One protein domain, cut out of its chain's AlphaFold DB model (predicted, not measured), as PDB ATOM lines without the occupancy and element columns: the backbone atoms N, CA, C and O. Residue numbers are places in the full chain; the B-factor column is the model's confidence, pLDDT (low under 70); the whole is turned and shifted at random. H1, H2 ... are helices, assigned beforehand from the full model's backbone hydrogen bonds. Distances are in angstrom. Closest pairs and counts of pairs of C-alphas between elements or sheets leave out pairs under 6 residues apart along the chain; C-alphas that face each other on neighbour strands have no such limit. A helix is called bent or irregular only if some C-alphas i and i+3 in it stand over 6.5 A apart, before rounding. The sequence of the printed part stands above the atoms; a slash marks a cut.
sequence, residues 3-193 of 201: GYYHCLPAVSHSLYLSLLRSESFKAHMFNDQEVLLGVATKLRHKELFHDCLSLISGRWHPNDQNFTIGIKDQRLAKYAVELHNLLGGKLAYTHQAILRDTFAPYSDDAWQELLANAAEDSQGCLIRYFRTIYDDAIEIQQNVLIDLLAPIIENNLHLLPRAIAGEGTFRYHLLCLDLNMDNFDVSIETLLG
ATOM      1  N   GLY A   3     -17.149  12.557 -65.771       43.28
ATOM      2  CA  GLY A   3     -16.169  12.937 -66.803       43.28
ATOM      3  C   GLY A   3     -15.743  14.411 -66.758       43.28
ATOM      4  O   GLY A   3     -14.659  14.739 -67.216       43.28
ATOM      5  N   TYR A   4     -16.549  15.290 -66.152       48.31
ATOM      6  CA  TYR A   4     -16.204  16.705 -65.973       48.31
ATOM      7  C   TYR A   4     -15.018  16.897 -65.006       48.31
ATOM      8  O   TYR A   4     -14.212  17.805 -65.182       48.31
ATOM      9  N   TYR A   5     -14.861  15.998 -64.025       49.53
ATOM     10  CA  TYR A   5     -13.785  16.054 -63.028       49.53
ATOM     11  C   TYR A   5     -12.438  15.527 -63.537       49.53
ATOM     12  O   TYR A   5     -11.411  15.878 -62.967       49.53
ATOM     13  N   HIS A   6     -12.412  14.769 -64.643       49.62
ATOM     14  CA  HIS A   6     -11.153  14.393 -65.309       49.62
ATOM     15  C   HIS A   6     -10.365  15.632 -65.779       49.62
ATOM     16  O   HIS A   6      -9.154  15.558 -65.980       49.62
ATOM     17  N   CYS A   7     -11.061  16.755 -65.987       51.72
ATOM     18  CA  CYS A   7     -10.544  17.942 -66.659       51.72
ATOM     19  C   CYS A   7     -10.022  19.031 -65.702       51.72
ATOM     20  O   CYS A   7      -9.506  20.037 -66.184       51.72
ATOM     21  N   LEU A   8     -10.155  18.878 -64.374       58.69
ATOM     22  CA  LEU A   8      -9.842  19.943 -63.405       58.69
ATOM     23  C   LEU A   8      -8.930  19.455 -62.259       58.69
ATOM     24  O   LEU A   8      -9.426  19.052 -61.205       58.69
ATOM     25  N   PRO A   9      -7.596  19.574 -62.411       56.06
ATOM     26  CA  PRO A   9      -6.605  19.186 -61.397       56.06
ATOM     27  C   PRO A   9      -6.778  19.867 -60.026       56.06
ATOM     28  O   PRO A   9      -6.436  19.305 -58.990       56.06
ATOM     29  N   ALA A  10      -7.335  21.082 -59.994       57.28
ATOM     30  CA  ALA A  10      -7.573  21.812 -58.746       57.28
ATOM     31  C   ALA A  10      -8.687  21.180 -57.883       57.28
ATOM     32  O   ALA A  10      -8.683  21.305 -56.655       57.28
ATOM     33  N   VAL A  11      -9.639  20.483 -58.512       56.75
ATOM     34  CA  VAL A  11     -10.781  19.869 -57.821       56.75
ATOM     35  C   VAL A  11     -10.407  18.500 -57.250       56.75
ATOM     36  O   VAL A  11     -10.819  18.167 -56.143       56.75
ATOM     37  N   SER A  12      -9.562  17.731 -57.942       58.88
ATOM     38  CA  SER A  12      -9.025  16.473 -57.406       58.88
ATOM     39  C   SER A  12      -8.160  16.702 -56.158       58.88
ATOM     40  O   SER A  12      -8.315  15.982 -55.175       58.88
ATOM     41  N   HIS A  13      -7.331  17.752 -56.139       60.22
ATOM     42  CA  HIS A  13      -6.477  18.071 -54.985       60.22
ATOM     43  C   HIS A  13      -7.252  18.590 -53.754       60.22
ATOM     44  O   HIS A  13      -6.898  18.302 -52.612       60.22
ATOM     45  N   SER A  14      -8.339  19.337 -53.955       62.91
ATOM     46  CA  SER A  14      -9.184  19.820 -52.848       62.91
ATOM     47  C   SER A  14     -10.089  18.723 -52.267       62.91
ATOM     48  O   SER A  14     -10.324  18.689 -51.053       62.91
ATOM     49  N   LEU A  15     -10.531  17.772 -53.098       62.91
ATOM     50  CA  LEU A  15     -11.199  16.548 -52.645       62.91
ATOM     51  C   LEU A  15     -10.252  15.643 -51.842       62.91
ATOM     52  O   LEU A  15     -10.652  15.120 -50.809       62.91
ATOM     53  N   TYR A  16      -8.987  15.516 -52.245       62.25
ATOM     54  CA  TYR A  16      -7.982  14.717 -51.531       62.25
ATOM     55  C   TYR A  16      -7.858  15.085 -50.044       62.25
ATOM     56  O   TYR A  16      -8.025  14.233 -49.169       62.25
ATOM     57  N   LEU A  17      -7.641  16.371 -49.738       64.12
ATOM     58  CA  LEU A  17      -7.458  16.838 -48.357       64.12
ATOM     59  C   LEU A  17      -8.717  16.685 -47.495       64.12
ATOM     60  O   LEU A  17      -8.620  16.519 -46.279       64.12
ATOM     61  N   SER A  18      -9.897  16.774 -48.106       65.69
ATOM     62  CA  SER A  18     -11.173  16.641 -47.398       65.69
ATOM     63  C   SER A  18     -11.556  15.175 -47.170       65.69
ATOM     64  O   SER A  18     -12.038  14.846 -46.086       65.69
ATOM     65  N   LEU A  19     -11.265  14.282 -48.121       65.12
ATOM     66  CA  LEU A  19     -11.497  12.838 -48.001       65.12
ATOM     67  C   LEU A  19     -10.574  12.190 -46.958       65.12
ATOM     68  O   LEU A  19     -11.046  11.427 -46.119       65.12
ATOM     69  N   LEU A  20      -9.290  12.562 -46.929       64.44
ATOM     70  CA  LEU A  20      -8.312  12.055 -45.953       64.44
ATOM     71  C   LEU A  20      -8.643  12.393 -44.492       64.44
ATOM     72  O   LEU A  20      -8.259  11.664 -43.574       64.44
ATOM     73  N   ARG A  21      -9.344  13.507 -44.265       69.25
ATOM     74  CA  ARG A  21      -9.749  13.959 -42.924       69.25
ATOM     75  C   ARG A  21     -11.009  13.267 -42.411       69.25
ATOM     76  O   ARG A  21     -11.329  13.404 -41.234       69.25
ATOM     77  N   SER A  22     -11.731  12.559 -43.273       78.50
ATOM     78  CA  SER A  22     -12.999  11.941 -42.920       78.50
ATOM     79  C   SER A  22     -12.802  10.492 -42.475       78.50
ATOM     80  O   SER A  22     -12.554   9.603 -43.288       78.50
ATOM     81  N   GLU A  23     -12.970  10.227 -41.180       76.50
ATOM     82  CA  GLU A  23     -12.950   8.856 -40.647       76.50
ATOM     83  C   GLU A  23     -14.089   7.997 -41.213       76.50
ATOM     84  O   GLU A  23     -13.922   6.798 -41.437       76.50
ATOM     85  N   SER A  24     -15.230   8.612 -41.541       77.56
ATOM     86  CA  SER A  24     -16.309   7.894 -42.217       77.56
ATOM     87  C   SER A  24     -15.892   7.459 -43.620       77.56
ATOM     88  O   SER A  24     -16.211   6.343 -44.014       77.56
ATOM     89  N   PHE A  25     -15.130   8.271 -44.358       80.12
ATOM     90  CA  PHE A  25     -14.626   7.883 -45.676       80.12
ATOM     91  C   PHE A  25     -13.663   6.694 -45.588       80.12
ATOM     92  O   PHE A  25     -13.814   5.732 -46.338       80.12
ATOM     93  N   LYS A  26     -12.738   6.707 -44.621       76.44
ATOM     94  CA  LYS A  26     -11.816   5.585 -44.373       76.44
ATOM     95  C   LYS A  26     -12.554   4.279 -44.069       76.44
ATOM     96  O   LYS A  26     -12.164   3.232 -44.571       76.44
ATOM     97  N   ALA A  27     -13.653   4.336 -43.317       75.62
ATOM     98  CA  ALA A  27     -14.491   3.161 -43.075       75.62
ATOM     99  C   ALA A  27     -15.165   2.634 -44.360       75.62
ATOM    100  O   ALA A  27     -15.280   1.423 -44.545       75.62
ATOM    101  N   HIS A  28     -15.576   3.522 -45.272       76.81
ATOM    102  CA  HIS A  28     -16.156   3.126 -46.563       76.81
ATOM    103  C   HIS A  28     -15.109   2.587 -47.543       76.81
ATOM    104  O   HIS A  28     -15.451   1.744 -48.367       76.81
ATOM    105  N   MET A  29     -13.835   2.994 -47.429       79.75
ATOM    106  CA  MET A  29     -12.754   2.434 -48.255       79.75
ATOM    107  C   MET A  29     -12.697   0.910 -48.192       79.75
ATOM    108  O   MET A  29     -12.432   0.274 -49.204       79.75
ATOM    109  N   PHE A  30     -13.001   0.332 -47.033       78.00
ATOM    110  CA  PHE A  30     -12.981  -1.112 -46.843       78.00
ATOM    111  C   PHE A  30     -14.179  -1.826 -47.489       78.00
ATOM    112  O   PHE A  30     -14.029  -2.892 -48.080       78.00
ATOM    113  N   ASN A  31     -15.374  -1.241 -47.392       80.69
ATOM    114  CA  ASN A  31     -16.608  -1.888 -47.844       80.69
ATOM    115  C   ASN A  31     -16.885  -1.666 -49.338       80.69
ATOM    116  O   ASN A  31     -17.445  -2.541 -49.993       80.69
ATOM    117  N   ASP A  32     -16.462  -0.522 -49.878       85.88
ATOM    118  CA  ASP A  32     -16.799  -0.065 -51.229       85.88
ATOM    119  C   ASP A  32     -15.568   0.035 -52.146       85.88
ATOM    120  O   ASP A  32     -15.577   0.766 -53.141       85.88
ATOM    121  N   GLN A  33     -14.498  -0.700 -51.827       88.12
ATOM    122  CA  GLN A  33     -13.203  -0.656 -52.516       88.12
ATOM    123  C   GLN A  33     -13.304  -0.725 -54.052       88.12
ATOM    124  O   GLN A  33     -12.645   0.042 -54.751       88.12
ATOM    125  N   GLU A  34     -14.180  -1.567 -54.608       88.44
ATOM    126  CA  GLU A  34     -14.343  -1.711 -56.065       88.44
ATOM    127  C   GLU A  34     -15.005  -0.490 -56.714       88.44
ATOM    128  O   GLU A  34     -14.639  -0.068 -57.816       88.44
ATOM    129  N   VAL A  35     -15.981   0.107 -56.025       87.31
ATOM    130  CA  VAL A  35     -16.649   1.333 -56.472       87.31
ATOM    131  C   VAL A  35     -15.667   2.497 -56.399       87.31
ATOM    132  O   VAL A  35     -15.563   3.287 -57.344       87.31
ATOM    133  N   LEU A  36     -14.916   2.577 -55.300       88.50
ATOM    134  CA  LEU A  36     -13.921   3.612 -55.060       88.50
ATOM    135  C   LEU A  36     -12.735   3.514 -56.013       88.50
ATOM    136  O   LEU A  36     -12.274   4.557 -56.468       88.50
ATOM    137  N   LEU A  37     -12.325   2.313 -56.427       89.38
ATOM    138  CA  LEU A  37     -11.327   2.128 -57.480       89.38
ATOM    139  C   LEU A  37     -11.777   2.809 -58.780       89.38
ATOM    140  O   LEU A  37     -11.042   3.607 -59.360       89.38
ATOM    141  N   GLY A  38     -13.027   2.585 -59.201       85.25
ATOM    142  CA  GLY A  38     -13.586   3.232 -60.390       85.25
ATOM    143  C   GLY A  38     -13.717   4.756 -60.259       85.25
ATOM    144  O   GLY A  38     -13.610   5.478 -61.256       85.25
ATOM    145  N   VAL A  39     -13.943   5.270 -59.047       83.69
ATOM    146  CA  VAL A  39     -13.916   6.714 -58.760       83.69
ATOM    147  C   VAL A  39     -12.487   7.249 -58.831       83.69
ATOM    148  O   VAL A  39     -12.263   8.267 -59.485       83.69
ATOM    149  N   ALA A  40     -11.520   6.553 -58.238       84.12
ATOM    150  CA  ALA A  40     -10.113   6.927 -58.235       84.12
ATOM    151  C   ALA A  40      -9.544   7.007 -59.655       84.12
ATOM    152  O   ALA A  40      -8.876   7.987 -59.988       84.12
ATOM    153  N   THR A  41      -9.894   6.051 -60.523       82.56
ATOM    154  CA  THR A  41      -9.529   6.080 -61.947       82.56
ATOM    155  C   THR A  41     -10.060   7.331 -62.635       82.56
ATOM    156  O   THR A  41      -9.326   8.012 -63.351       82.56
ATOM    157  N   LYS A  42     -11.326   7.686 -62.389       80.12
ATOM    158  CA  LYS A  42     -11.940   8.876 -62.993       80.12
ATOM    159  C   LYS A  42     -11.330  10.175 -62.471       80.12
ATOM    160  O   LYS A  42     -11.099  11.117 -63.220       80.12
ATOM    161  N   LEU A  43     -11.035  10.227 -61.180       77.62
ATOM    162  CA  LEU A  43     -10.401  11.386 -60.556       77.62
ATOM    163  C   LEU A  43      -8.894  11.474 -60.837       77.62
ATOM    164  O   LEU A  43      -8.285  12.478 -60.473       77.62
ATOM    165  N   ARG A  44      -8.297  10.449 -61.471       77.12
ATOM    166  CA  ARG A  44      -6.843  10.292 -61.646       77.12
ATOM    167  C   ARG A  44      -6.093  10.423 -60.322       77.12
ATOM    168  O   ARG A  44      -5.051  11.068 -60.232       77.12
ATOM    169  N   HIS A  45      -6.669   9.837 -59.281       79.88
ATOM    170  CA  HIS A  45      -6.166   9.957 -57.928       79.88
ATOM    171  C   HIS A  45      -5.244   8.785 -57.605       79.88
ATOM    172  O   HIS A  45      -5.724   7.694 -57.301       79.88
ATOM    173  N   LYS A  46      -3.928   9.018 -57.636       81.62
ATOM    174  CA  LYS A  46      -2.922   7.956 -57.500       81.62
ATOM    175  C   LYS A  46      -3.001   7.212 -56.169       81.62
ATOM    176  O   LYS A  46      -3.130   5.997 -56.194       81.62
ATOM    177  N   GLU A  47      -3.008   7.908 -55.029       84.94
ATOM    178  CA  GLU A  47      -2.992   7.223 -53.725       84.94
ATOM    179  C   GLU A  47      -4.287   6.456 -53.447       84.94
ATOM    180  O   GLU A  47      -4.252   5.324 -52.982       84.94
ATOM    181  N   LEU A  48      -5.446   7.036 -53.780       85.69
ATOM    182  CA  LEU A  48      -6.724   6.339 -53.641       85.69
ATOM    183  C   LEU A  48      -6.805   5.129 -54.574       85.69
ATOM    184  O   LEU A  48      -7.329   4.093 -54.178       85.69
ATOM    185  N   PHE A  49      -6.293   5.250 -55.802       87.69
ATOM    186  CA  PHE A  49      -6.234   4.133 -56.739       87.69
ATOM    187  C   PHE A  49      -5.347   3.017 -56.189       87.69
ATOM    188  O   PHE A  49      -5.776   1.866 -56.171       87.69
ATOM    189  N   HIS A  50      -4.158   3.382 -55.700       89.19
ATOM    190  CA  HIS A  50      -3.209   2.474 -55.072       89.19
ATOM    191  C   HIS A  50      -3.864   1.709 -53.925       89.19
ATOM    192  O   HIS A  50      -3.967   0.489 -53.976       89.19
ATOM    193  N   ASP A  51      -4.392   2.423 -52.936       90.19
ATOM    194  CA  ASP A  51      -4.934   1.804 -51.733       90.19
ATOM    195  C   ASP A  51      -6.161   0.937 -52.018       90.19
ATOM    196  O   ASP A  51      -6.261  -0.161 -51.479       90.19
ATOM    197  N   CYS A  52      -7.081   1.376 -52.889       91.44
ATOM    198  CA  CYS A  52      -8.232   0.547 -53.265       91.44
ATOM    199  C   CYS A  52      -7.783  -0.749 -53.939       91.44
ATOM    200  O   CYS A  52      -8.324  -1.815 -53.657       91.44
ATOM    201  N   LEU A  53      -6.801  -0.665 -54.834       91.31
ATOM    202  CA  LEU A  53      -6.304  -1.831 -55.547       91.31
ATOM    203  C   LEU A  53      -5.539  -2.776 -54.613       91.31
ATOM    204  O   LEU A  53      -5.760  -3.984 -54.668       91.31
ATOM    205  N   SER A  54      -4.722  -2.234 -53.708       92.19
ATOM    206  CA  SER A  54      -4.028  -2.991 -52.665       92.19
ATOM    207  C   SER A  54      -4.998  -3.712 -51.735       92.19
ATOM    208  O   SER A  54      -4.791  -4.887 -51.446       92.19
ATOM    209  N   LEU A  55      -6.091  -3.065 -51.320       92.69
ATOM    210  CA  LEU A  55      -7.122  -3.702 -50.494       92.69
ATOM    211  C   LEU A  55      -7.859  -4.818 -51.250       92.69
ATOM    212  O   LEU A  55      -8.066  -5.896 -50.695       92.69
ATOM    213  N   ILE A  56      -8.187  -4.611 -52.529       93.19
ATOM    214  CA  ILE A  56      -8.856  -5.630 -53.347       93.19
ATOM    215  C   ILE A  56      -7.938  -6.839 -53.542       93.19
ATOM    216  O   ILE A  56      -8.307  -7.958 -53.194       93.19
ATOM    217  N   SER A  57      -6.738  -6.625 -54.081       93.06
ATOM    218  CA  SER A  57      -5.792  -7.695 -54.412       93.06
ATOM    219  C   SER A  57      -5.179  -8.353 -53.178       93.06
ATOM    220  O   SER A  57      -4.815  -9.527 -53.220       93.06
ATOM    221  N   GLY A  58      -5.082  -7.624 -52.069       92.88
ATOM    222  CA  GLY A  58      -4.517  -8.093 -50.810       92.88
ATOM    223  C   GLY A  58      -5.462  -8.933 -49.960       92.88
ATOM    224  O   GLY A  58      -5.048  -9.375 -48.892       92.88
ATOM    225  N   ARG A  59      -6.708  -9.173 -50.380       92.56
ATOM    226  CA  ARG A  59      -7.682  -9.941 -49.596       92.56
ATOM    227  C   ARG A  59      -7.438 -11.456 -49.680       92.56
ATOM    228  O   ARG A  59      -7.547 -12.045 -50.749       92.56
ATOM    229  N   TRP A  60      -7.213 -12.088 -48.527       91.38
ATOM    230  CA  TRP A  60      -7.044 -13.540 -48.348       91.38
ATOM    231  C   TRP A  60      -7.903 -14.046 -47.184       91.38
ATOM    232  O   TRP A  60      -7.412 -14.376 -46.101       91.38
ATOM    233  N   HIS A  61      -9.221 -14.066 -47.378       89.69
ATOM    234  CA  HIS A  61     -10.134 -14.583 -46.363       89.69
ATOM    235  C   HIS A  61     -10.098 -16.125 -46.357       89.69
ATOM    236  O   HIS A  61     -10.197 -16.725 -47.425       89.69
ATOM    237  N   PRO A  62     -10.036 -16.799 -45.194       86.25
ATOM    238  CA  PRO A  62      -9.891 -18.261 -45.124       86.25
ATOM    239  C   PRO A  62     -11.056 -19.040 -45.758       86.25
ATOM    240  O   PRO A  62     -10.884 -20.165 -46.212       86.25
ATOM    241  N   ASN A  63     -12.245 -18.434 -45.806       86.62
ATOM    242  CA  ASN A  63     -13.433 -19.033 -46.431       86.62
ATOM    243  C   ASN A  63     -13.553 -18.757 -47.942       86.62
ATOM    244  O   ASN A  63     -14.464 -19.292 -48.575       86.62
ATOM    245  N   ASP A  64     -12.694 -17.910 -48.516       84.88
ATOM    246  CA  ASP A  64     -12.743 -17.613 -49.946       84.88
ATOM    247  C   ASP A  64     -12.068 -18.771 -50.702       84.88
ATOM    248  O   ASP A  64     -10.866 -18.990 -50.590       84.88
ATOM    249  N   GLN A  65     -12.845 -19.539 -51.473       77.81
ATOM    250  CA  GLN A  65     -12.301 -20.639 -52.286       77.81
ATOM    251  C   GLN A  65     -11.544 -20.135 -53.518       77.81
ATOM    252  O   GLN A  65     -10.620 -20.789 -53.985       77.81
ATOM    253  N   ASN A  66     -11.967 -18.990 -54.053       83.31
ATOM    254  CA  ASN A  66     -11.399 -18.357 -55.233       83.31
ATOM    255  C   ASN A  66     -11.349 -16.846 -55.017       83.31
ATOM    256  O   ASN A  66     -12.246 -16.276 -54.391       83.31
ATOM    257  N   PHE A  67     -10.354 -16.191 -55.614       87.44
ATOM    258  CA  PHE A  67     -10.311 -14.738 -55.679       87.44
ATOM    259  C   PHE A  67     -11.405 -14.220 -56.622       87.44
ATOM    260  O   PHE A  67     -11.319 -14.361 -57.844       87.44
ATOM    261  N   THR A  68     -12.463 -13.652 -56.045       84.62
ATOM    262  CA  THR A  68     -13.593 -13.081 -56.786       84.62
ATOM    263  C   THR A  68     -13.577 -11.565 -56.711       84.62
ATOM    264  O   THR A  68     -13.488 -11.005 -55.621       84.62
ATOM    265  N   ILE A  69     -13.750 -10.917 -57.861       87.44
ATOM    266  CA  ILE A  69     -13.809  -9.459 -57.994       87.44
ATOM    267  C   ILE A  69     -15.065  -9.041 -58.764       87.44
ATOM    268  O   ILE A  69     -15.414  -9.643 -59.779       87.44
ATOM    269  N   GLY A  70     -15.737  -7.991 -58.298       86.50
ATOM    270  CA  GLY A  70     -16.894  -7.350 -58.934       86.50
ATOM    271  C   GLY A  70     -16.533  -6.141 -59.810       86.50
ATOM    272  O   GLY A  70     -17.409  -5.368 -60.217       86.50
ATOM    273  N   ILE A  71     -15.250  -5.973 -60.147       88.06
ATOM    274  CA  ILE A  71     -14.759  -4.891 -61.009       88.06
ATOM    275  C   ILE A  71     -15.307  -5.063 -62.436       88.06
ATOM    276  O   ILE A  71     -15.006  -6.032 -63.128       88.06
ATOM    277  N   LYS A  72     -16.082  -4.077 -62.909       86.56
ATOM    278  CA  LYS A  72     -16.674  -4.090 -64.263       86.56
ATOM    279  C   LYS A  72     -15.670  -3.808 -65.382       86.56
ATOM    280  O   LYS A  72     -15.873  -4.252 -66.507       86.56
ATOM    281  N   ASP A  73     -14.637  -3.017 -65.102       85.56
ATOM    282  CA  ASP A  73     -13.585  -2.720 -66.076       85.56
ATOM    283  C   ASP A  73     -12.649  -3.928 -66.200       85.56
ATOM    284  O   ASP A  73     -11.922  -4.262 -65.266       85.56
ATOM    285  N   GLN A  74     -12.659  -4.577 -67.364       87.38
ATOM    286  CA  GLN A  74     -11.895  -5.800 -67.596       87.38
ATOM    287  C   GLN A  74     -10.377  -5.599 -67.472       87.38
ATOM    288  O   GLN A  74      -9.674  -6.532 -67.086       87.38
ATOM    289  N   ARG A  75      -9.855  -4.403 -67.780       85.06
ATOM    290  CA  ARG A  75      -8.418  -4.116 -67.653       85.06
ATOM    291  C   ARG A  75      -8.025  -4.043 -66.185       85.06
ATOM    292  O   ARG A  75      -7.072  -4.704 -65.786       85.06
ATOM    293  N   LEU A  76      -8.795  -3.303 -65.386       86.75
ATOM    294  CA  LEU A  76      -8.574  -3.205 -63.940       86.75
ATOM    295  C   LEU A  76      -8.783  -4.551 -63.244       86.75
ATOM    296  O   LEU A  76      -8.014  -4.906 -62.359       86.75
ATOM    297  N   ALA A  77      -9.782  -5.323 -63.676       90.00
ATOM    298  CA  ALA A  77     -10.036  -6.657 -63.152       90.00
ATOM    299  C   ALA A  77      -8.852  -7.601 -63.404       90.00
ATOM    300  O   ALA A  77      -8.376  -8.258 -62.481       90.00
ATOM    301  N   LYS A  78      -8.335  -7.627 -64.639       88.81
ATOM    302  CA  LYS A  78      -7.150  -8.419 -64.989       88.81
ATOM    303  C   LYS A  78      -5.945  -8.019 -64.134       88.81
ATOM    304  O   LYS A  78      -5.279  -8.887 -63.581       88.81
ATOM    305  N   TYR A  79      -5.720  -6.719 -63.981       86.56
ATOM    306  CA  TYR A  79      -4.608  -6.198 -63.196       86.56
ATOM    307  C   TYR A  79      -4.725  -6.555 -61.702       86.56
ATOM    308  O   TYR A  79      -3.761  -7.014 -61.097       86.56
ATOM    309  N   ALA A  80      -5.924  -6.459 -61.115       90.94
ATOM    310  CA  ALA A  80      -6.164  -6.871 -59.731       90.94
ATOM    311  C   ALA A  80      -5.863  -8.364 -59.495       90.94
ATOM    312  O   ALA A  80      -5.314  -8.721 -58.451       90.94
ATOM    313  N   VAL A  81      -6.190  -9.228 -60.464       91.44
ATOM    314  CA  VAL A  81      -5.877 -10.668 -60.423       91.44
ATOM    315  C   VAL A  81      -4.372 -10.915 -60.520       91.44
ATOM    316  O   VAL A  81      -3.840 -11.726 -59.765       91.44
ATOM    317  N   GLU A  82      -3.666 -10.216 -61.411       89.69
ATOM    318  CA  GLU A  82      -2.205 -10.321 -61.531       89.69
ATOM    319  C   GLU A  82      -1.505  -9.943 -60.219       89.69
ATOM    320  O   GLU A  82      -0.620 -10.666 -59.761       89.69
ATOM    321  N   LEU A  83      -1.960  -8.872 -59.566       90.00
ATOM    322  CA  LEU A  83      -1.441  -8.438 -58.268       90.00
ATOM    323  C   LEU A  83      -1.746  -9.436 -57.151       90.00
ATOM    324  O   LEU A  83      -0.872  -9.734 -56.338       90.00
ATOM    325  N   HIS A  84      -2.959  -9.992 -57.128       93.06
ATOM    326  CA  HIS A  84      -3.320 -11.035 -56.169       93.06
ATOM    327  C   HIS A  84      -2.420 -12.272 -56.329       93.06
ATOM    328  O   HIS A  84      -1.886 -12.787 -55.347       93.06
ATOM    329  N   ASN A  85      -2.169 -12.700 -57.569       91.00
ATOM    330  CA  ASN A  85      -1.275 -13.820 -57.865       91.00
ATOM    331  C   ASN A  85       0.178 -13.527 -57.470       91.00
ATOM    332  O   ASN A  85       0.854 -14.404 -56.933       91.00
ATOM    333  N   LEU A  86       0.659 -12.301 -57.697       89.88
ATOM    334  CA  LEU A  86       1.992 -11.874 -57.272       89.88
ATOM    335  C   LEU A  86       2.140 -11.957 -55.748       89.88
ATOM    336  O   LEU A  86       3.135 -12.493 -55.255       89.88
ATOM    337  N   LEU A  87       1.143 -11.482 -54.997       91.06
ATOM    338  CA  LEU A  87       1.108 -11.624 -53.540       91.06
ATOM    339  C   LEU A  87       1.077 -13.096 -53.117       91.06
ATOM    340  O   LEU A  87       1.804 -13.479 -52.204       91.06
ATOM    341  N   GLY A  88       0.310 -13.935 -53.815       91.06
ATOM    342  CA  GLY A  88       0.296 -15.380 -53.588       91.06
ATOM    343  C   GLY A  88       1.672 -16.018 -53.781       91.06
ATOM    344  O   GLY A  88       2.097 -16.831 -52.963       91.06
ATOM    345  N   GLY A  89       2.412 -15.595 -54.811       90.75
ATOM    346  CA  GLY A  89       3.797 -16.006 -55.035       90.75
ATOM    347  C   GLY A  89       4.729 -15.590 -53.895       90.75
ATOM    348  O   GLY A  89       5.499 -16.419 -53.409       90.75
ATOM    349  N   LYS A  90       4.619 -14.339 -53.420       89.88
ATOM    350  CA  LYS A  90       5.372 -13.858 -52.249       89.88
ATOM    351  C   LYS A  90       5.057 -14.688 -51.003       89.88
ATOM    352  O   LYS A  90       5.982 -15.154 -50.349       89.88
ATOM    353  N   LEU A  91       3.778 -14.934 -50.712       91.06
ATOM    354  CA  LEU A  91       3.360 -15.744 -49.565       91.06
ATOM    355  C   LEU A  91       3.905 -17.170 -49.637       91.06
ATOM    356  O   LEU A  91       4.438 -17.669 -48.649       91.06
ATOM    357  N   ALA A  92       3.784 -17.822 -50.795       91.56
ATOM    358  CA  ALA A  92       4.274 -19.182 -50.989       91.56
ATOM    359  C   ALA A  92       5.795 -19.263 -50.799       91.56
ATOM    360  O   ALA A  92       6.282 -20.170 -50.124       91.56
ATOM    361  N   TYR A  93       6.535 -18.290 -51.341       91.12
ATOM    362  CA  TYR A  93       7.980 -18.190 -51.159       91.12
ATOM    363  C   TYR A  93       8.358 -17.995 -49.687       91.12
ATOM    364  O   TYR A  93       9.191 -18.736 -49.165       91.12
ATOM    365  N   THR A  94       7.719 -17.046 -48.998       90.69
ATOM    366  CA  THR A  94       7.969 -16.784 -47.576       90.69
ATOM    367  C   THR A  94       7.657 -18.014 -46.727       90.69
ATOM    368  O   THR A  94       8.472 -18.408 -45.898       90.69
ATOM    369  N   HIS A  95       6.533 -18.689 -46.981       89.38
ATOM    370  CA  HIS A  95       6.185 -19.925 -46.281       89.38
ATOM    371  C   HIS A  95       7.233 -21.023 -46.502       89.38
ATOM    372  O   HIS A  95       7.664 -21.676 -45.556       89.38
ATOM    373  N   GLN A  96       7.676 -21.217 -47.749       90.00
ATOM    374  CA  GLN A  96       8.707 -22.197 -48.083       90.00
ATOM    375  C   GLN A  96      10.037 -21.891 -47.384       90.00
ATOM    376  O   GLN A  96      10.703 -22.816 -46.920       90.00
ATOM    377  N   ALA A  97      10.427 -20.618 -47.318       88.12
ATOM    378  CA  ALA A  97      11.646 -20.190 -46.645       88.12
ATOM    379  C   ALA A  97      11.593 -20.484 -45.139       88.12
ATOM    380  O   ALA A  97      12.531 -21.087 -44.626       88.12
ATOM    381  N   ILE A  98      10.468 -20.181 -44.475       85.56
ATOM    382  CA  ILE A  98      10.251 -20.545 -43.065       85.56
ATOM    383  C   ILE A  98      10.415 -22.053 -42.885       85.56
ATOM    384  O   ILE A  98      11.219 -22.487 -42.073       85.56
ATOM    385  N   LEU A  99       9.724 -22.870 -43.688       83.62
ATOM    386  CA  LEU A  99       9.823 -24.327 -43.565       83.62
ATOM    387  C   LEU A  99      11.257 -24.833 -43.779       83.62
ATOM    388  O   LEU A  99      11.735 -25.678 -43.029       83.62
ATOM    389  N   ARG A 100      11.972 -24.327 -44.785       82.81
ATOM    390  CA  ARG A 100      13.356 -24.743 -45.042       82.81
ATOM    391  C   ARG A 100      14.266 -24.431 -43.854       82.81
ATOM    392  O   ARG A 100      15.090 -25.270 -43.494       82.81
ATOM    393  N   ASP A 101      14.118 -23.247 -43.274       74.31
ATOM    394  CA  ASP A 101      15.013 -22.761 -42.232       74.31
ATOM    395  C   ASP A 101      14.640 -23.362 -40.857       74.31
ATOM    396  O   ASP A 101      15.526 -23.674 -40.063       74.31
ATOM    397  N   THR A 102      13.355 -23.666 -40.614       69.06
ATOM    398  CA  THR A 102      12.871 -24.359 -39.405       69.06
ATOM    399  C   THR A 102      13.078 -25.877 -39.429       69.06
ATOM    400  O   THR A 102      13.191 -26.483 -38.370       69.06
ATOM    401  N   PHE A 103      13.141 -26.532 -40.590       63.88
ATOM    402  CA  PHE A 103      13.374 -27.987 -40.682       63.88
ATOM    403  C   PHE A 103      14.815 -28.357 -41.060       63.88
ATOM    404  O   PHE A 103      15.114 -29.524 -41.329       63.88
ATOM    405  N   ALA A 104      15.734 -27.388 -41.063       63.31
ATOM    406  CA  ALA A 104      17.156 -27.681 -41.142       63.31
ATOM    407  C   ALA A 104      17.577 -28.559 -39.938       63.31
ATOM    408  O   ALA A 104      17.062 -28.363 -38.839       63.31
ATOM    409  N   PRO A 105      18.525 -29.507 -40.095       53.59
ATOM    410  CA  PRO A 105      18.864 -30.537 -39.095       53.59
ATOM    411  C   PRO A 105      19.472 -30.024 -37.769       53.59
ATOM    412  O   PRO A 105      19.968 -30.818 -36.977       53.59
ATOM    413  N   TYR A 106      19.434 -28.714 -37.532       52.28
ATOM    414  CA  TYR A 106      19.922 -28.026 -36.339       52.28
ATOM    415  C   TYR A 106      18.882 -27.055 -35.755       52.28
ATOM    416  O   TYR A 106      19.266 -26.132 -35.037       52.28
ATOM    417  N   SER A 107      17.597 -27.183 -36.104       61.41
ATOM    418  CA  SER A 107      16.592 -26.254 -35.597       61.41
ATOM    419  C   SER A 107      16.333 -26.462 -34.107       61.41
ATOM    420  O   SER A 107      16.097 -27.569 -33.633       61.41
ATOM    421  N   ASP A 108      16.445 -25.353 -33.384       68.00
ATOM    422  CA  ASP A 108      16.129 -25.199 -31.969       68.00
ATOM    423  C   ASP A 108      14.650 -25.543 -31.700       68.00
ATOM    424  O   ASP A 108      13.779 -25.136 -32.477       68.00
ATOM    425  N   ASP A 109      14.352 -26.252 -30.604       73.81
ATOM    426  CA  ASP A 109      12.981 -26.640 -30.213       73.81
ATOM    427  C   ASP A 109      12.064 -25.407 -30.084       73.81
ATOM    428  O   ASP A 109      10.872 -25.461 -30.399       73.81
ATOM    429  N   ALA A 110      12.653 -24.259 -29.733       75.19
ATOM    430  CA  ALA A 110      11.985 -22.964 -29.668       75.19
ATOM    431  C   ALA A 110      11.318 -22.546 -30.995       75.19
ATOM    432  O   ALA A 110      10.272 -21.896 -30.984       75.19
ATOM    433  N   TRP A 111      11.877 -22.932 -32.151       76.00
ATOM    434  CA  TRP A 111      11.290 -22.593 -33.453       76.00
ATOM    435  C   TRP A 111      10.003 -23.355 -33.726       76.00
ATOM    436  O   TRP A 111       9.061 -22.803 -34.291       76.00
ATOM    437  N   GLN A 112       9.969 -24.632 -33.352       78.50
ATOM    438  CA  GLN A 112       8.792 -25.464 -33.573       78.50
ATOM    439  C   GLN A 112       7.641 -25.008 -32.680       78.50
ATOM    440  O   GLN A 112       6.505 -24.943 -33.145       78.50
ATOM    441  N   GLU A 113       7.948 -24.638 -31.436       83.12
ATOM    442  CA  GLU A 113       6.971 -24.090 -30.497       83.12
ATOM    443  C   GLU A 113       6.392 -22.758 -30.997       83.12
ATOM    444  O   GLU A 113       5.172 -22.610 -31.045       83.12
ATOM    445  N   LEU A 114       7.234 -21.835 -31.478       85.00
ATOM    446  CA  LEU A 114       6.782 -20.557 -32.043       85.00
ATOM    447  C   LEU A 114       5.825 -20.768 -33.227       85.00
ATOM    448  O   LEU A 114       4.737 -20.192 -33.264       85.00
ATOM    449  N   LEU A 115       6.187 -21.630 -34.185       86.44
ATOM    450  CA  LEU A 115       5.316 -21.911 -35.333       86.44
ATOM    451  C   LEU A 115       4.012 -22.607 -34.925       86.44
ATOM    452  O   LEU A 115       2.966 -22.335 -35.520       86.44
ATOM    453  N   ALA A 116       4.057 -23.504 -33.936       85.50
ATOM    454  CA  ALA A 116       2.876 -24.196 -33.435       85.50
ATOM    455  C   ALA A 116       1.895 -23.220 -32.767       85.50
ATOM    456  O   ALA A 116       0.707 -23.238 -33.100       85.50
ATOM    457  N   ASN A 117       2.398 -22.324 -31.914       88.31
ATOM    458  CA  ASN A 117       1.592 -21.295 -31.255       88.31
ATOM    459  C   ASN A 117       0.958 -20.356 -32.289       88.31
ATOM    460  O   ASN A 117      -0.258 -20.162 -32.301       88.31
ATOM    461  N   ALA A 118       1.750 -19.872 -33.252       90.31
ATOM    462  CA  ALA A 118       1.236 -19.022 -34.320       90.31
ATOM    463  C   ALA A 118       0.156 -19.721 -35.165       90.31
ATOM    464  O   ALA A 118      -0.813 -19.088 -35.596       90.31
ATOM    465  N   ALA A 119       0.297 -21.025 -35.422       89.31
ATOM    466  CA  ALA A 119      -0.711 -21.795 -36.147       89.31
ATOM    467  C   ALA A 119      -2.042 -21.847 -35.380       89.31
ATOM    468  O   ALA A 119      -3.094 -21.628 -35.991       89.31
ATOM    469  N   GLU A 120      -2.001 -22.066 -34.066       89.62
ATOM    470  CA  GLU A 120      -3.182 -22.080 -33.199       89.62
ATOM    471  C   GLU A 120      -3.861 -20.699 -33.141       89.62
ATOM    472  O   GLU A 120      -5.054 -20.571 -33.450       89.62
ATOM    473  N   ASP A 121      -3.090 -19.643 -32.879       88.94
ATOM    474  CA  ASP A 121      -3.600 -18.275 -32.715       88.94
ATOM    475  C   ASP A 121      -4.161 -17.672 -34.008       88.94
ATOM    476  O   ASP A 121      -5.093 -16.849 -33.996       88.94
ATOM    477  N   SER A 122      -3.633 -18.109 -35.153       88.62
ATOM    478  CA  SER A 122      -4.066 -17.641 -36.468       88.62
ATOM    479  C   SER A 122      -5.493 -18.054 -36.828       88.62
ATOM    480  O   SER A 122      -6.117 -17.407 -37.678       88.62
ATOM    481  N   GLN A 123      -6.027 -19.112 -36.199       85.38
ATOM    482  CA  GLN A 123      -7.348 -19.682 -36.492       85.38
ATOM    483  C   GLN A 123      -7.547 -19.985 -37.991       85.38
ATOM    484  O   GLN A 123      -8.610 -19.729 -38.562       85.38
ATOM    485  N   GLY A 124      -6.498 -20.476 -38.657       83.12
ATOM    486  CA  GLY A 124      -6.519 -20.797 -40.088       83.12
ATOM    487  C   GLY A 124      -6.417 -19.585 -41.020       83.12
ATOM    488  O   GLY A 124      -6.534 -19.733 -42.235       83.12
ATOM    489  N   CYS A 125      -6.191 -18.379 -40.491       89.94
ATOM    490  CA  CYS A 125      -5.916 -17.202 -41.304       89.94
ATOM    491  C   CYS A 125      -4.415 -17.066 -41.580       89.94
ATOM    492  O   CYS A 125      -3.634 -16.723 -40.696       89.94
ATOM    493  N   LEU A 126      -4.027 -17.246 -42.843       89.69
ATOM    494  CA  LEU A 126      -2.625 -17.220 -43.260       89.69
ATOM    495  C   LEU A 126      -1.909 -15.896 -42.943       89.69
ATOM    496  O   LEU A 126      -0.749 -15.893 -42.545       89.69
ATOM    497  N   ILE A 127      -2.595 -14.762 -43.086       92.94
ATOM    498  CA  ILE A 127      -1.991 -13.451 -42.813       92.94
ATOM    499  C   ILE A 127      -1.762 -13.278 -41.309       92.94
ATOM    500  O   ILE A 127      -0.695 -12.828 -40.904       92.94
ATOM    501  N   ARG A 128      -2.725 -13.697 -40.479       93.25
ATOM    502  CA  ARG A 128      -2.559 -13.706 -39.018       93.25
ATOM    503  C   ARG A 128      -1.434 -14.629 -38.582       93.25
ATOM    504  O   ARG A 128      -0.695 -14.262 -37.682       93.25
ATOM    505  N   TYR A 129      -1.283 -15.780 -39.230       93.38
ATOM    506  CA  TYR A 129      -0.178 -16.698 -38.970       93.38
ATOM    507  C   TYR A 129       1.175 -16.006 -39.165       93.38
ATOM    508  O   TYR A 129       1.963 -15.929 -38.230       93.38
ATOM    509  N   PHE A 130       1.416 -15.411 -40.338       93.62
ATOM    510  CA  PHE A 130       2.669 -14.696 -40.597       93.62
ATOM    511  C   PHE A 130       2.874 -13.489 -39.683       93.62
ATOM    512  O   PHE A 130       3.999 -13.227 -39.266       93.62
ATOM    513  N   ARG A 131       1.797 -12.769 -39.357       94.56
ATOM    514  CA  ARG A 131       1.846 -11.635 -38.435       94.56
ATOM    515  C   ARG A 131       2.241 -12.063 -37.022       94.56
ATOM    516  O   ARG A 131       3.118 -11.441 -36.447       94.56
ATOM    517  N   THR A 132       1.648 -13.140 -36.514       93.06
ATOM    518  CA  THR A 132       1.942 -13.665 -35.170       93.06
ATOM    519  C   THR A 132       3.411 -14.072 -35.074       93.06
ATOM    520  O   THR A 132       4.112 -13.624 -34.179       93.06
ATOM    521  N   ILE A 133       3.921 -14.796 -36.080       92.19
ATOM    522  CA  ILE A 133       5.349 -15.152 -36.150       92.19
ATOM    523  C   ILE A 133       6.235 -13.903 -36.163       92.19
ATOM    524  O   ILE A 133       7.286 -13.887 -35.532       92.19
ATOM    525  N   TYR A 134       5.842 -12.875 -36.915       92.94
ATOM    526  CA  TYR A 134       6.603 -11.634 -37.014       92.94
ATOM    527  C   TYR A 134       6.654 -10.884 -35.680       92.94
ATOM    528  O   TYR A 134       7.732 -10.459 -35.270       92.94
ATOM    529  N   ASP A 135       5.514 -10.746 -35.006       93.19
ATOM    530  CA  ASP A 135       5.418 -10.051 -33.723       93.19
ATOM    531  C   ASP A 135       6.227 -10.796 -32.646       93.19
ATOM    532  O   ASP A 135       7.074 -10.183 -31.993       93.19
ATOM    533  N   ASP A 136       6.094 -12.123 -32.562       90.38
ATOM    534  CA  ASP A 136       6.901 -12.957 -31.663       90.38
ATOM    535  C   ASP A 136       8.396 -12.815 -31.975       90.38
ATOM    536  O   ASP A 136       9.211 -12.596 -31.077       90.38
ATOM    537  N   ALA A 137       8.778 -12.868 -33.257       89.12
ATOM    538  CA  ALA A 137      10.165 -12.709 -33.686       89.12
ATOM    539  C   ALA A 137      10.757 -11.351 -33.280       89.12
ATOM    540  O   ALA A 137      11.949 -11.294 -32.964       89.12
ATOM    541  N   ILE A 138       9.962 -10.273 -33.253       91.25
ATOM    542  CA  ILE A 138      10.394  -8.974 -32.716       91.25
ATOM    543  C   ILE A 138      10.672  -9.082 -31.217       91.25
ATOM    544  O   ILE A 138      11.726  -8.622 -30.768       91.25
ATOM    545  N   GLU A 139       9.762  -9.683 -30.448       89.94
ATOM    546  CA  GLU A 139       9.906  -9.810 -28.993       89.94
ATOM    547  C   GLU A 139      11.184 -10.565 -28.609       89.94
ATOM    548  O   GLU A 139      11.908 -10.144 -27.701       89.94
ATOM    549  N   ILE A 140      11.514 -11.624 -29.354       86.19
ATOM    550  CA  ILE A 140      12.726 -12.429 -29.144       86.19
ATOM    551  C   ILE A 140      13.935 -11.983 -29.991       86.19
ATOM    552  O   ILE A 140      14.965 -12.656 -29.986       86.19
ATOM    553  N   GLN A 141      13.842 -10.844 -30.690       87.62
ATOM    554  CA  GLN A 141      14.913 -10.229 -31.496       87.62
ATOM    555  C   GLN A 141      15.520 -11.148 -32.578       87.62
ATOM    556  O   GLN A 141      16.725 -11.131 -32.846       87.62
ATOM    557  N   GLN A 142      14.682 -11.949 -33.232       84.50
ATOM    558  CA  GLN A 142      15.086 -12.877 -34.286       84.50
ATOM    559  C   GLN A 142      15.118 -12.206 -35.662       84.50
ATOM    560  O   GLN A 142      14.203 -12.342 -36.474       84.50
ATOM    561  N   ASN A 143      16.223 -11.520 -35.950       86.25
ATOM    562  CA  ASN A 143      16.382 -10.718 -37.169       86.25
ATOM    563  C   ASN A 143      16.147 -11.499 -38.473       86.25
ATOM    564  O   ASN A 143      15.589 -10.947 -39.410       86.25
ATOM    565  N   VAL A 144      16.494 -12.791 -38.531       85.44
ATOM    566  CA  VAL A 144      16.292 -13.607 -39.746       85.44
ATOM    567  C   VAL A 144      14.809 -13.718 -40.112       85.44
ATOM    568  O   VAL A 144      14.451 -13.559 -41.277       85.44
ATOM    569  N   LEU A 145      13.935 -13.964 -39.130       85.62
ATOM    570  CA  LEU A 145      12.494 -14.024 -39.376       85.62
ATOM    571  C   LEU A 145      11.907 -12.643 -39.632       85.62
ATOM    572  O   LEU A 145      11.050 -12.509 -40.502       85.62
ATOM    573  N   ILE A 146      12.380 -11.629 -38.905       90.12
ATOM    574  CA  ILE A 146      11.956 -10.242 -39.107       90.12
ATOM    575  C   ILE A 146      12.227  -9.832 -40.560       90.12
ATOM    576  O   ILE A 146      11.306  -9.388 -41.241       90.12
ATOM    577  N   ASP A 147      13.442 -10.061 -41.061       90.75
ATOM    578  CA  ASP A 147      13.839  -9.721 -42.431       90.75
ATOM    579  C   ASP A 147      13.056 -10.528 -43.477       90.75
ATOM    580  O   ASP A 147      12.715 -10.015 -44.545       90.75
ATOM    581  N   LEU A 148      12.734 -11.787 -43.172       90.06
ATOM    582  CA  LEU A 148      11.977 -12.661 -44.065       90.06
ATOM    583  C   LEU A 148      10.488 -12.279 -44.163       90.06
ATOM    584  O   LEU A 148       9.884 -12.403 -45.232       90.06
ATOM    585  N   LEU A 149       9.885 -11.850 -43.053       92.50
ATOM    586  CA  LEU A 149       8.448 -11.579 -42.934       92.50
ATOM    587  C   LEU A 149       8.085 -10.111 -43.161       92.50
ATOM    588  O   LEU A 149       6.982  -9.834 -43.640       92.50
ATOM    589  N   ALA A 150       8.992  -9.171 -42.879       92.75
ATOM    590  CA  ALA A 150       8.750  -7.744 -43.079       92.75
ATOM    591  C   ALA A 150       8.180  -7.423 -44.478       92.75
ATOM    592  O   ALA A 150       7.150  -6.752 -44.535       92.75
ATOM    593  N   PRO A 151       8.695  -7.984 -45.597       91.38
ATOM    594  CA  PRO A 151       8.186  -7.675 -46.936       91.38
ATOM    595  C   PRO A 151       6.735  -8.102 -47.209       91.38
ATOM    596  O   PRO A 151       6.170  -7.700 -48.229       91.38
ATOM    597  N   ILE A 152       6.139  -8.963 -46.375       92.62
ATOM    598  CA  ILE A 152       4.735  -9.384 -46.509       92.62
ATOM    599  C   ILE A 152       3.812  -8.756 -45.457       92.62
ATOM    600  O   ILE A 152       2.610  -8.662 -45.694       92.62
ATOM    601  N   ILE A 153       4.357  -8.294 -44.328       93.62
ATOM    602  CA  ILE A 153       3.594  -7.658 -43.240       93.62
ATOM    603  C   ILE A 153       3.608  -6.122 -43.334       93.62
ATOM    604  O   ILE A 153       2.751  -5.465 -42.741       93.62
ATOM    605  N   GLU A 154       4.537  -5.545 -44.099       93.12
ATOM    606  CA  GLU A 154       4.643  -4.100 -44.299       93.12
ATOM    607  C   GLU A 154       3.348  -3.482 -44.853       93.12
ATOM    608  O   GLU A 154       2.619  -4.082 -45.649       93.12
ATOM    609  N   ASN A 155       3.063  -2.257 -44.410       93.75
ATOM    610  CA  ASN A 155       1.923  -1.478 -44.863       93.75
ATOM    611  C   ASN A 155       2.364  -0.420 -45.877       93.75
ATOM    612  O   ASN A 155       2.967   0.582 -45.502       93.75
ATOM    613  N   ASN A 156       1.957  -0.606 -47.129       92.88
ATOM    614  CA  ASN A 156       2.180   0.344 -48.216       92.88
ATOM    615  C   ASN A 156       0.936   1.193 -48.533       92.88
ATOM    616  O   ASN A 156       0.899   1.872 -49.555       92.88
ATOM    617  N   LEU A 157      -0.096   1.190 -47.679       90.44
ATOM    618  CA  LEU A 157      -1.258   2.062 -47.861       90.44
ATOM    619  C   LEU A 157      -0.920   3.523 -47.536       90.44
ATOM    620  O   LEU A 157      -0.474   3.855 -46.435       90.44
ATOM    621  N   HIS A 158      -1.226   4.420 -48.466       88.00
ATOM    622  CA  HIS A 158      -0.947   5.849 -48.340       88.00
ATOM    623  C   HIS A 158      -1.982   6.586 -47.479       88.00
ATOM    624  O   HIS A 158      -1.640   7.448 -46.668       88.00
ATOM    625  N   LEU A 159      -3.263   6.270 -47.658       85.94
ATOM    626  CA  LEU A 159      -4.392   6.909 -46.980       85.94
ATOM    627  C   LEU A 159      -4.660   6.288 -45.601       85.94
ATOM    628  O   LEU A 159      -5.313   6.905 -44.752       85.94
ATOM    629  N   LEU A 160      -4.138   5.082 -45.364       87.38
ATOM    630  CA  LEU A 160      -4.279   4.320 -44.123       87.38
ATOM    631  C   LEU A 160      -2.902   3.893 -43.573       87.38
ATOM    632  O   LEU A 160      -2.655   2.704 -43.386       87.38
ATOM    633  N   PRO A 161      -2.004   4.840 -43.233       87.56
ATOM    634  CA  PRO A 161      -0.619   4.530 -42.852       87.56
ATOM    635  C   PRO A 161      -0.496   3.775 -41.521       87.56
ATOM    636  O   PRO A 161       0.545   3.208 -41.214       87.56
ATOM    637  N   ARG A 162      -1.559   3.767 -40.708       89.56
ATOM    638  CA  ARG A 162      -1.626   3.037 -39.432       89.56
ATOM    639  C   ARG A 162      -2.295   1.667 -39.554       89.56
ATOM    640  O   ARG A 162      -2.550   1.038 -38.533       89.56
ATOM    641  N   ALA A 163      -2.663   1.249 -40.764       91.00
ATOM    642  CA  ALA A 163      -3.206  -0.080 -40.981       91.00
ATOM    643  C   ALA A 163      -2.126  -1.137 -40.728       91.00
ATOM    644  O   ALA A 163      -0.945  -0.917 -40.989       91.00
ATOM    645  N   ILE A 164      -2.556  -2.277 -40.204       93.31
ATOM    646  CA  ILE A 164      -1.676  -3.375 -39.826       93.31
ATOM    647  C   ILE A 164      -2.220  -4.648 -40.464       93.31
ATOM    648  O   ILE A 164      -3.353  -5.045 -40.190       93.31
ATOM    649  N   ALA A 165      -1.423  -5.280 -41.326       93.44
ATOM    650  CA  ALA A 165      -1.794  -6.537 -41.964       93.44
ATOM    651  C   ALA A 165      -2.001  -7.628 -40.902       93.44
ATOM    652  O   ALA A 165      -1.150  -7.832 -40.039       93.44
ATOM    653  N   GLY A 166      -3.133  -8.332 -40.955       91.69
ATOM    654  CA  GLY A 166      -3.447  -9.383 -39.981       91.69
ATOM    655  C   GLY A 166      -4.146  -8.899 -38.705       91.69
ATOM    656  O   GLY A 166      -4.602  -9.735 -37.928       91.69
ATOM    657  N   GLU A 167      -4.384  -7.596 -38.527       90.94
ATOM    658  CA  GLU A 167      -5.059  -7.068 -37.333       90.94
ATOM    659  C   GLU A 167      -6.374  -6.335 -37.630       90.94
ATOM    660  O   GLU A 167      -6.572  -5.719 -38.679       90.94
ATOM    661  N   GLY A 168      -7.299  -6.385 -36.663       89.62
ATOM    662  CA  GLY A 168      -8.551  -5.627 -36.692       89.62
ATOM    663  C   GLY A 168      -9.352  -5.823 -37.983       89.62
ATOM    664  O   GLY A 168      -9.690  -6.945 -38.369       89.62
ATOM    665  N   THR A 169      -9.660  -4.719 -38.667       88.50
ATOM    666  CA  THR A 169     -10.359  -4.724 -39.964       88.50
ATOM    667  C   THR A 169      -9.520  -5.340 -41.088       88.50
ATOM    668  O   THR A 169     -10.071  -5.913 -42.024       88.50
ATOM    669  N   PHE A 170      -8.193  -5.308 -40.978       91.69
ATOM    670  CA  PHE A 170      -7.244  -5.827 -41.967       91.69
ATOM    671  C   PHE A 170      -6.771  -7.249 -41.644       91.69
ATOM    672  O   PHE A 170      -5.813  -7.738 -42.239       91.69
ATOM    673  N   ARG A 171      -7.487  -7.964 -40.765       91.19
ATOM    674  CA  ARG A 171      -7.170  -9.348 -40.369       91.19
ATOM    675  C   ARG A 171      -7.005 -10.336 -41.525       91.19
ATOM    676  O   ARG A 171      -6.342 -11.350 -41.366       91.19
ATOM    677  N   TYR A 172      -7.603 -10.038 -42.675       92.38
ATOM    678  CA  TYR A 172      -7.532 -10.848 -43.893       92.38
ATOM    679  C   TYR A 172      -6.871 -10.115 -45.061       92.38
ATOM    680  O   TYR A 172      -7.094 -10.501 -46.205       92.38
ATOM    681  N   HIS A 173      -6.115  -9.047 -44.803       93.44
ATOM    682  CA  HIS A 173      -5.521  -8.225 -45.851       93.44
ATOM    683  C   HIS A 173      -4.001  -8.148 -45.731       93.44
ATOM    684  O   HIS A 173      -3.471  -7.795 -44.679       93.44
ATOM    685  N   LEU A 174      -3.318  -8.463 -46.829       93.69
ATOM    686  CA  LEU A 174      -1.939  -8.059 -47.058       93.69
ATOM    687  C   LEU A 174      -1.921  -6.622 -47.547       93.69
ATOM    688  O   LEU A 174      -2.704  -6.251 -48.421       93.69
ATOM    689  N   LEU A 175      -0.999  -5.837 -47.004       93.56
ATOM    690  CA  LEU A 175      -0.887  -4.410 -47.292       93.56
ATOM    691  C   LEU A 175       0.444  -4.051 -47.965       93.56
ATOM    692  O   LEU A 175       0.683  -2.885 -48.256       93.56
ATOM    693  N   CYS A 176       1.284  -5.045 -48.261       91.12
ATOM    694  CA  CYS A 176       2.659  -4.876 -48.737       91.12
ATOM    695  C   CYS A 176       2.787  -4.660 -50.253       91.12
ATOM    696  O   CYS A 176       3.875  -4.759 -50.832       91.12
ATOM    697  N   LEU A 177       1.669  -4.430 -50.937       87.44
ATOM    698  CA  LEU A 177       1.674  -4.190 -52.369       87.44
ATOM    699  C   LEU A 177       2.246  -2.794 -52.633       87.44
ATOM    700  O   LEU A 177       1.638  -1.802 -52.247       87.44
ATOM    701  N   ASP A 178       3.409  -2.737 -53.278       81.69
ATOM    702  CA  ASP A 178       3.973  -1.497 -53.809       81.69
ATOM    703  C   ASP A 178       3.786  -1.474 -55.326       81.69
ATOM    704  O   ASP A 178       4.406  -2.249 -56.063       81.69
ATOM    705  N   LEU A 179       2.888  -0.605 -55.784       70.25
ATOM    706  CA  LEU A 179       2.566  -0.439 -57.201       70.25
ATOM    707  C   LEU A 179       3.498   0.552 -57.918       70.25
ATOM    708  O   LEU A 179       3.338   0.758 -59.120       70.25
ATOM    709  N   ASN A 180       4.448   1.174 -57.208       62.34
ATOM    710  CA  ASN A 180       5.422   2.099 -57.799       62.34
ATOM    711  C   ASN A 180       6.646   1.388 -58.392       62.34
ATOM    712  O   ASN A 180       7.468   2.025 -59.047       62.34
ATOM    713  N   MET A 181       6.785   0.085 -58.156       47.34
ATOM    714  CA  MET A 181       7.892  -0.715 -58.668       47.34
ATOM    715  C   MET A 181       7.649  -1.095 -60.135       47.34
ATOM    716  O   MET A 181       6.534  -1.483 -60.491       47.34
ATOM    717  N   ASP A 182       8.712  -1.074 -60.950       48.94
ATOM    718  CA  ASP A 182       8.796  -1.468 -62.377       48.94
ATOM    719  C   ASP A 182       8.413  -2.944 -62.670       48.94
ATOM    720  O   ASP A 182       8.792  -3.532 -63.679       48.94
ATOM    721  N   ASN A 183       7.656  -3.582 -61.781       43.41
ATOM    722  CA  ASN A 183       7.279  -4.989 -61.826       43.41
ATOM    723  C   ASN A 183       6.183  -5.300 -62.860       43.41
ATOM    724  O   ASN A 183       5.746  -6.448 -62.943       43.41
ATOM    725  N   PHE A 184       5.713  -4.308 -63.628       55.19
ATOM    726  CA  PHE A 184       4.601  -4.463 -64.561       55.19
ATOM    727  C   PHE A 184       4.840  -3.759 -65.895       55.19
ATOM    728  O   PHE A 184       5.318  -2.629 -65.947       55.19
ATOM    729  N   ASP A 185       4.362  -4.395 -66.967       52.53
ATOM    730  CA  ASP A 185       4.352  -3.845 -68.331       52.53
ATOM    731  C   ASP A 185       3.507  -2.562 -68.466       52.53
ATOM    732  O   ASP A 185       3.571  -1.867 -69.482       52.53
ATOM    733  N   VAL A 186       2.673  -2.249 -67.466       57.25
ATOM    734  CA  VAL A 186       1.753  -1.109 -67.471       57.25
ATOM    735  C   VAL A 186       1.884  -0.341 -66.158       57.25
ATOM    736  O   VAL A 186       1.511  -0.844 -65.101       57.25
ATOM    737  N   SER A 187       2.371   0.898 -66.233       65.38
ATOM    738  CA  SER A 187       2.469   1.783 -65.069       65.38
ATOM    739  C   SER A 187       1.095   2.267 -64.586       65.38
ATOM    740  O   SER A 187       0.134   2.338 -65.365       65.38
ATOM    741  N   ILE A 188       0.999   2.688 -63.318       64.62
ATOM    742  CA  ILE A 188      -0.214   3.322 -62.768       64.62
ATOM    743  C   ILE A 188      -0.629   4.526 -63.624       64.62
ATOM    744  O   ILE A 188      -1.811   4.720 -63.895       64.62
ATOM    745  N   GLU A 189       0.328   5.322 -64.106       65.88
ATOM    746  CA  GLU A 189       0.071   6.453 -65.002       65.88
ATOM    747  C   GLU A 189      -0.652   6.003 -66.271       65.88
ATOM    748  O   GLU A 189      -1.614   6.645 -66.694       65.88
ATOM    749  N   THR A 190      -0.239   4.872 -66.838       67.94
ATOM    750  CA  THR A 190      -0.863   4.302 -68.033       67.94
ATOM    751  C   THR A 190      -2.290   3.828 -67.736       67.94
ATOM    752  O   THR A 190      -3.202   4.106 -68.516       67.94
ATOM    753  N   LEU A 191      -2.521   3.200 -66.576       65.94
ATOM    754  CA  LEU A 191      -3.857   2.779 -66.125       65.94
ATOM    755  C   LEU A 191      -4.793   3.962 -65.842       65.94
ATOM    756  O   LEU A 191      -5.993   3.889 -66.110       65.94
ATOM    757  N   LEU A 192      -4.250   5.074 -65.351       65.50
ATOM    758  CA  LEU A 192      -4.990   6.313 -65.102       65.50
ATOM    759  C   LEU A 192      -5.142   7.192 -66.359       65.50
ATOM    760  O   LEU A 192      -5.789   8.246 -66.312       65.50
ATOM    761  N   GLY A 193      -4.554   6.788 -67.490       60.94
ATOM    762  CA  GLY A 193      -4.544   7.574 -68.722       60.94
ATOM    763  C   GLY A 193      -3.833   8.922 -68.562       60.94
ATOM    764  O   GLY A 193      -4.273   9.928 -69.127       60.94
TER     765      GLY A 193
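This is residues 3 to 193 of the 201 residues of an uncharacterized protein of Sclerotinia sclerotiorum (strain ATCC 18683 / 1980 / Ss-1) (UniProt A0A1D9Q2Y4). This is an elongated, two-ended helical body: H1 to H5 gather at one end, H7, H8 and H9 pack together at the other, and the long helix H6 runs along one side and joins the two groups. Part of the long unnamed stretch 154 to 187 fills space between the groups, and residues 104 to 109, of which 109 belongs to H7, stick out beyond H6. The printed part has 191 residues with ten named helices, H1 to H10 in order, and no named strand; the class is all helix, with 120 residues in the helices. It is compact by its radius of gyration of the C-alphas, 18.5 A, yet its spans are 64 by 33 by 30 A.

Find C-alpha 3 at (-16.169, 12.937, -66.803), where H1 begins; it covers residues 3 to 7. Next come H2, residues 9 to 20, 17.1 A long, and H3, residues 23 to 31, 13.4 A. H4 follows at residues 33 to 43, 14.7 A, and H5 at residues 46 to 57, 16.2 A. Then look for C-alpha 74 at (-11.895, -5.800, -67.596): from there H6, the longest helix, runs 41.9 A to C-alpha 102 at (12.871, -24.359, -39.405). H7 is residues 109 to 121, 18.7 A; H8 is residues 126 to 139, 20.4 A; H9 is residues 143 to 153, 14.5 A. H9 is irregular, but only just: C-alphas 148 and 151 are 6.9 A apart. H10 is residues 188 to 191, ending at C-alpha 191, (-3.857, 2.779, -66.125).

Start at H1, which touches H4; their closest C-alphas, of His 6 and Leu 43, are 5.7 A apart. H2 and H4 are close but not clearly touching, with the closest C-alphas, of Ser 12 and Leu 43, at 6.1 A. H3 and H5 are also close but not clearly touching, at 7.0 A between the C-alphas of Met 29 and Cys 52. H4 and H5 form a helical hairpin at a shallow tilt of 24 degrees, opposite ways, and touch closest at the C-alphas of Ala 40 and Phe 49, 5.0 A. H5, with residues 53 to 57 alone, touches residues 80 to 87 of H6; the closest C-alphas, of Ser 57 and His 84, are 4.5 A apart, at a steep tilt of 62 degrees, the same way. Further along, residues 90 to 98 of H6 touch H9 at a shallow tilt of 17 degrees, opposite ways, closest at the C-alphas of Thr 94 and Leu 148, 6.7 A. H7 touches H8 at a steep tilt of 46 degrees, opposite ways, closest at the C-alphas of Ala 118 and Tyr 129, 5.4 A. H8 and H9 form a second helical hairpin at 37 degrees, only just steep, with the C-alphas of Tyr 134 and Ile 146 closest at 5.9 A. H10 is close to but not clearly touching H5, at 7.5 A between the C-alphas of Lys 46 and Ile 188. H5 and H8 are among the pairs that stay apart. The helix packing is part aligned, part crossed. Every O i to N i+4 pair is within hydrogen-bond range in H4, H5, H6, H7 and H8; the figures are 6 of 8 in H2, 3 of 5 in H3, 5 of 7 in H9 and 0 of 1 in H1, where 2 of 2 O i to N i+3 pairs are within range, and H10 is too short for an O i to N i+4 pair.

Look from C-alpha 4 to C-alpha 106 for the two farthest apart, those of Tyr 4 and Tyr 106, at 64.7 A. The printed part has no cut. The long links are H5 to H6, 16 residues, and H9 to H10, 34 residues. Mean pLDDT of the printed part is 81.5; residues 3 to 21, 102 to 108 and 180 to 193 of this predicted model are under 70.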